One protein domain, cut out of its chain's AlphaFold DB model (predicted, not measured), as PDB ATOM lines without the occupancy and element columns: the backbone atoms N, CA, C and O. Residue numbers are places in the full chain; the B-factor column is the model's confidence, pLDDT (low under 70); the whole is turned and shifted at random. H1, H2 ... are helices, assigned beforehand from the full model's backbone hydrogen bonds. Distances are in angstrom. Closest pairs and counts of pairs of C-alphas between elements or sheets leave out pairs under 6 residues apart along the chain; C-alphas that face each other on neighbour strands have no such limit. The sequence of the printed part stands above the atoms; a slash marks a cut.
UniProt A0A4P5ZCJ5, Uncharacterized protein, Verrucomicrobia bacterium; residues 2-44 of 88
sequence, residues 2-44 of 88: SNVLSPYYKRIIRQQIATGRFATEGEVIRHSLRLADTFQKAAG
ATOM      1  N   SER A   2     114.647  50.226  99.417       41.31
ATOM      2  CA  SER A   2     113.811  51.381  99.746       41.31
ATOM      3  C   SER A   2     114.723  52.609  99.820       41.31
ATOM      4  O   SER A   2     115.659  52.653 100.614       41.31
ATOM      5  N   ASN A   3     114.493  53.591  98.944       58.66
ATOM      6  CA  ASN A   3     115.224  54.862  98.907       58.66
ATOM      7  C   ASN A   3     114.793  55.753 100.080       58.66
ATOM      8  O   ASN A   3     114.272  56.853  99.901       58.66
ATOM      9  N   VAL A   4     114.928  55.248 101.304       74.44
ATOM     10  CA  VAL A   4     114.582  56.007 102.499       74.44
ATOM     11  C   VAL A   4     115.759  56.915 102.807       74.44
ATOM     12  O   VAL A   4     116.820  56.459 103.227       74.44
ATOM     13  N   LEU A   5     115.562  58.215 102.590       76.88
ATOM     14  CA  LEU A   5     116.507  59.237 103.021       76.88
ATOM     15  C   LEU A   5     116.847  59.047 104.498       76.88
ATOM     16  O   LEU A   5     115.952  58.857 105.333       76.88
ATOM     17  N   SER A   6     118.141  59.133 104.815       88.88
ATOM     18  CA  SER A   6     118.599  59.020 106.195       88.88
ATOM     19  C   SER A   6     117.932  60.098 107.068       88.88
ATOM     20  O   SER A   6     117.609  61.191 106.580       88.88
ATOM     21  N   PRO A   7     117.734  59.835 108.373       89.19
ATOM     22  CA  PRO A   7     117.170  60.822 109.295       89.19
ATOM     23  C   PRO A   7     117.907  62.170 109.264       89.19
ATOM     24  O   PRO A   7     117.288  63.225 109.400       89.19
ATOM     25  N   TYR A   8     119.218  62.136 109.007       90.38
ATOM     26  CA  TYR A   8     120.048  63.320 108.819       90.38
ATOM     27  C   TYR A   8     119.552  64.209 107.667       90.38
ATOM     28  O   TYR A   8     119.310  65.400 107.875       90.38
ATOM     29  N   TYR A   9     119.320  63.641 106.479       90.25
ATOM     30  CA  TYR A   9     118.847  64.411 105.322       90.25
ATOM     31  C   TYR A   9     117.408  64.893 105.488       90.25
ATOM     32  O   TYR A   9     117.096  66.024 105.113       90.25
ATOM     33  N   LYS A  10     116.543  64.104 106.140       92.06
ATOM     34  CA  LYS A  10     115.175  64.543 106.469       92.06
ATOM     35  C   LYS A  10     115.167  65.800 107.338       92.06
ATOM     36  O   LYS A  10     114.337  66.684 107.126       92.06
ATOM     37  N   ARG A  11     116.097  65.914 108.294       94.38
ATOM     38  CA  ARG A  11     116.250  67.121 109.123       94.38
ATOM     39  C   ARG A  11     116.608  68.345 108.276       94.38
ATOM     40  O   ARG A  11     115.983  69.387 108.436       94.38
ATOM     41  N   ILE A  12     117.562  68.201 107.355       92.69
ATOM     42  CA  ILE A  12     117.990  69.289 106.461       92.69
ATOM     43  C   ILE A  12     116.840  69.731 105.548       92.69
ATOM     44  O   ILE A  12     116.587  70.926 105.418       92.69
ATOM     45  N   ILE A  13     116.103  68.784 104.961       92.62
ATOM     46  CA  ILE A  13     114.961  69.078 104.083       92.62
ATOM     47  C   ILE A  13     113.889  69.875 104.828       92.62
ATOM     48  O   ILE A  13     113.434  70.903 104.331       92.62
ATOM     49  N   ARG A  14     113.528  69.454 106.048       93.19
ATOM     50  CA  ARG A  14     112.564  70.193 106.881       93.19
ATOM     51  C   ARG A  14     113.028  71.614 107.168       93.19
ATOM     52  O   ARG A  14     112.215  72.528 107.117       93.19
ATOM     53  N   GLN A  15     114.319  71.811 107.435       93.62
ATOM     54  CA  GLN A  15     114.874  73.143 107.656       93.62
ATOM     55  C   GLN A  15     114.762  74.014 106.398       93.62
ATOM     56  O   GLN A  15     114.341  75.161 106.493       93.62
ATOM     57  N   GLN A  16     115.069  73.475 105.215       91.56
ATOM     58  CA  GLN A  16     114.937  74.219 103.958       91.56
ATOM     59  C   GLN A  16     113.481  74.614 103.666       91.56
ATOM     60  O   GLN A  16     113.234  75.747 103.251       91.56
ATOM     61  N   ILE A  17     112.515  73.742 103.968       94.06
ATOM     62  CA  ILE A  17     111.083  74.067 103.864       94.06
ATOM     63  C   ILE A  17     110.694  75.144 104.888       94.06
ATOM     64  O   ILE A  17     110.036  76.118 104.537       94.06
ATOM     65  N   ALA A  18     111.160  75.030 106.136       93.50
ATOM     66  CA  ALA A  18     110.874  76.006 107.190       93.50
ATOM     67  C   ALA A  18     111.407  77.415 106.875       93.50
ATOM     68  O   ALA A  18     110.826  78.401 107.315       93.50
ATOM     69  N   THR A  19     112.480  77.530 106.084       93.31
ATOM     70  CA  THR A  19     112.977  78.838 105.612       93.31
ATOM     71  C   THR A  19     112.111  79.477 104.520       93.31
ATOM     72  O   THR A  19     112.420  80.580 104.077       93.31
ATOM     73  N   GLY A  20     111.068  78.792 104.038       91.94
ATOM     74  CA  GLY A  20     110.197  79.270 102.962       91.94
ATOM     75  C   GLY A  20     110.822  79.213 101.565       91.94
ATOM     76  O   GLY A  20     110.180  79.598 100.596       91.94
ATOM     77  N   ARG A  21     112.063  78.718 101.430       87.69
ATOM     78  CA  ARG A  21     112.748  78.594 100.130       87.69
ATOM     79  C   ARG A  21     112.142  77.529  99.218       87.69
ATOM     80  O   ARG A  21     112.300  77.621  98.006       87.69
ATOM     81  N   PHE A  22     111.499  76.514  99.791       94.12
ATOM     82  CA  PHE A  22     110.884  75.406  99.062       94.12
ATOM     83  C   PHE A  22     109.557  75.031  99.718       94.12
ATOM     84  O   PHE A  22     109.463  75.017 100.946       94.12
ATOM     85  N   ALA A  23     108.551  74.689  98.917       89.50
ATOM     86  CA  ALA A  23     107.223  74.339  99.414       89.50
ATOM     87  C   ALA A  23     107.117  72.858  99.807       89.50
ATOM     88  O   ALA A  23     106.319  72.497 100.669       89.50
ATOM     89  N   THR A  24     107.912  71.982  99.181       92.94
ATOM     90  CA  THR A  24     107.816  70.529  99.393       92.94
ATOM     91  C   THR A  24     109.174  69.834  99.427       92.94
ATOM     92  O   THR A  24     110.152  70.293  98.840       92.94
ATOM     93  N   GLU A  25     109.224  68.655 100.051       90.50
ATOM     94  CA  GLU A  25     110.406  67.779 100.028       90.50
ATOM     95  C   GLU A  25     110.823  67.424  98.593       90.50
ATOM     96  O   GLU A  25     112.007  67.463  98.259       90.50
ATOM     97  N   GLY A  26     109.851  67.164  97.713       91.56
ATOM     98  CA  GLY A  26     110.116  66.873  96.305       91.56
ATOM     99  C   GLY A  26     110.803  68.028  95.570       91.56
ATOM    100  O   GLY A  26     111.656  67.786  94.716       91.56
ATOM    101  N   GLU A  27     110.480  69.280  95.899       93.00
ATOM    102  CA  GLU A  27     111.166  70.449  95.334       93.00
ATOM    103  C   GLU A  27     112.608  70.565  95.809       93.00
ATOM    104  O   GLU A  27     113.491  70.802  94.981       93.00
ATOM    105  N   VAL A  28     112.853  70.335  97.102       93.81
ATOM    106  CA  VAL A  28     114.209  70.327  97.668       93.81
ATOM    107  C   VAL A  28     115.058  69.263  96.973       93.81
ATOM    108  O   VAL A  28     116.156  69.558  96.506       93.81
ATOM    109  N   ILE A  29     114.536  68.041  96.823       91.69
ATOM    110  CA  ILE A  29     115.257  66.938  96.171       91.69
ATOM    111  C   ILE A  29     115.552  67.266  94.702       91.69
ATOM    112  O   ILE A  29     116.697  67.147  94.267       91.69
ATOM    113  N   ARG A  30     114.554  67.728  93.934       93.25
ATOM    114  CA  ARG A  30     114.757  68.111  92.524       93.25
ATOM    115  C   ARG A  30     115.768  69.244  92.376       93.25
ATOM    116  O   ARG A  30     116.540  69.254  91.421       93.25
ATOM    117  N   HIS A  31     115.759  70.214  93.286       93.88
ATOM    118  CA  HIS A  31     116.741  71.291  93.285       93.88
ATOM    119  C   HIS A  31     118.156  70.764  93.551       93.88
ATOM    120  O   HIS A  31     119.051  71.042  92.757       93.88
ATOM    121  N   SER A  32     118.341  69.938  94.581       91.06
ATOM    122  CA  SER A  32     119.634  69.317  94.892       91.06
ATOM    123  C   SER A  32     120.168  68.462  93.740       91.06
ATOM    124  O   SER A  32     121.355  68.526  93.435       91.06
ATOM    125  N   LEU A  33     119.301  67.706  93.054       92.25
ATOM    126  CA  LEU A  33     119.690  66.921  91.877       92.25
ATOM    127  C   LEU A  33     120.120  67.809  90.703       92.25
ATOM    128  O   LEU A  33     121.127  67.523  90.063       92.25
ATOM    129  N   ARG A  34     119.405  68.913  90.443       93.25
ATOM    130  CA  ARG A  34     119.807  69.897  89.417       93.25
ATOM    131  C   ARG A  34     121.140  70.558  89.746       93.25
ATOM    132  O   ARG A  34     121.942  70.793  88.847       93.25
ATOM    133  N   LEU A  35     121.381  70.853  91.021       91.00
ATOM    134  CA  LEU A  35     122.645  71.417  91.475       91.00
ATOM    135  C   LEU A  35     123.796  70.419  91.277       91.00
ATOM    136  O   LEU A  35     124.833  70.795  90.741       91.00
ATOM    137  N   ALA A  36     123.592  69.149  91.637       86.19
ATOM    138  CA  ALA A  36     124.573  68.091  91.409       86.19
ATOM    139  C   ALA A  36     124.888  67.907  89.914       86.19
ATOM    140  O   ALA A  36     126.056  67.859  89.543       86.19
ATOM    141  N   ASP A  37     123.866  67.890  89.054       85.75
ATOM    142  CA  ASP A  37     124.030  67.829  87.594       85.75
ATOM    143  C   ASP A  37     124.784  69.057  87.052       85.75
ATOM    144  O   ASP A  37     125.656  68.934  86.196       85.75
ATOM    145  N   THR A  38     124.518  70.246  87.601       84.38
ATOM    146  CA  THR A  38     125.239  71.474  87.231       84.38
ATOM    147  C   THR A  38     126.709  71.393  87.629       84.38
ATOM    148  O   THR A  38     127.568  71.709  86.812       84.38
ATOM    149  N   PHE A  39     127.020  70.922  88.841       79.25
ATOM    150  CA  PHE A  39     128.404  70.696  89.261       79.25
ATOM    151  C   PHE A  39     129.094  69.632  88.416       79.25
ATOM    152  O   PHE A  39     130.256  69.800  88.074       79.25
ATOM    153  N   GLN A  40     128.386  68.575  88.026       77.38
ATOM    154  CA  GLN A  40     128.937  67.537  87.162       77.38
ATOM    155  C   GLN A  40     129.194  68.040  85.734       77.38
ATOM    156  O   GLN A  40     130.177  67.641  85.120       77.38
ATOM    157  N   LYS A  41     128.346  68.928  85.205       74.19
ATOM    158  CA  LYS A  41     128.541  69.572  83.892       74.19
ATOM    159  C   LYS A  41     129.613  70.660  83.910       74.19
ATOM    160  O   LYS A  41     130.268  70.880  82.898       74.19
ATOM    161  N   ALA A  42     129.750  71.360  85.035       70.44
ATOM    162  CA  ALA A  42     130.780  72.370  85.254       70.44
ATOM    163  C   ALA A  42     132.124  71.755  85.660       70.44
ATOM    164  O   ALA A  42     133.156  72.415  85.532       70.44
ATOM    165  N   ALA A  43     132.128  70.506  86.132       63.12
ATOM    166  CA  ALA A  43     133.346  69.743  86.301       63.12
ATOM    167  C   ALA A  43     134.015  69.663  84.928       63.12
ATOM    168  O   ALA A  43     133.442  69.153  83.962       63.12
ATOM    169  N   GLY A  44     135.210  70.246  84.838       58.22
ATOM    170  CA  GLY A  44     136.031  70.187  83.641       58.22
ATOM    171  C   GLY A  44     136.284  68.740  83.192       58.22
ATOM    172  O   GLY A  44     135.906  67.785  83.876       58.22
TER     173      GLY A  44
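AT A GLANCE: This is residues 2 to 44 of the 88 residues of an uncharacterized protein of Verrucomicrobia bacterium (UniProt A0A4P5ZCJ5). Two helices make a loose T: the longer helix H2 is the stem, its beginning packed on the side of the shorter helix H1, which is the crossbar. Residues 32 to 44, of which 32 to 42 belong to H2, stick out from the meeting place of the two helices, and residues 2 to 9, of which 7 to 9 belong to H1, stick out as well. The printed part has 43 residues with two named helices, H1 then H2 along the chain, and no named strand; its class is all helix. The whole is loose, with a radius of gyration of the C-alphas of 11.9 A, and flat, with spans of 34 by 27 by 14 A.

IN THESE COORDINATES: H2 is residues 25 to 42, 25.6 A from first to last C-alpha, from C-alpha 25 at (110.406, 67.779, 100.028) to C-alpha 42 at (130.780, 72.370, 85.254). H1 is residues 7 to 18, 16.6 A long, and begins at C-alpha 7 at (117.170, 60.822, 109.295).

HOW THE PARTS SIT: H2 touches H1 with its residues 25 to 28 alone, and H1 touches H2 with its residues 13 to 17 alone. Their closest C-alphas are those of Glu 25 and Ile 13, 6.2 A apart. Their lines are about perpendicular, at 79 degrees, and their centres are 15.7 A apart. In H1 and H2 every O i to N i+4 pair is within hydrogen-bond range.

THE WHOLE: The two C-alphas farthest apart are those of Ala 18 and Gly 44, 34.9 A. The printed part has no cut, and the link from H1 to H2, 6 residues, is short. The mean pLDDT of the printed part is 85.8; residues 2 to 3 and 43 to 44 are under 70 in this model.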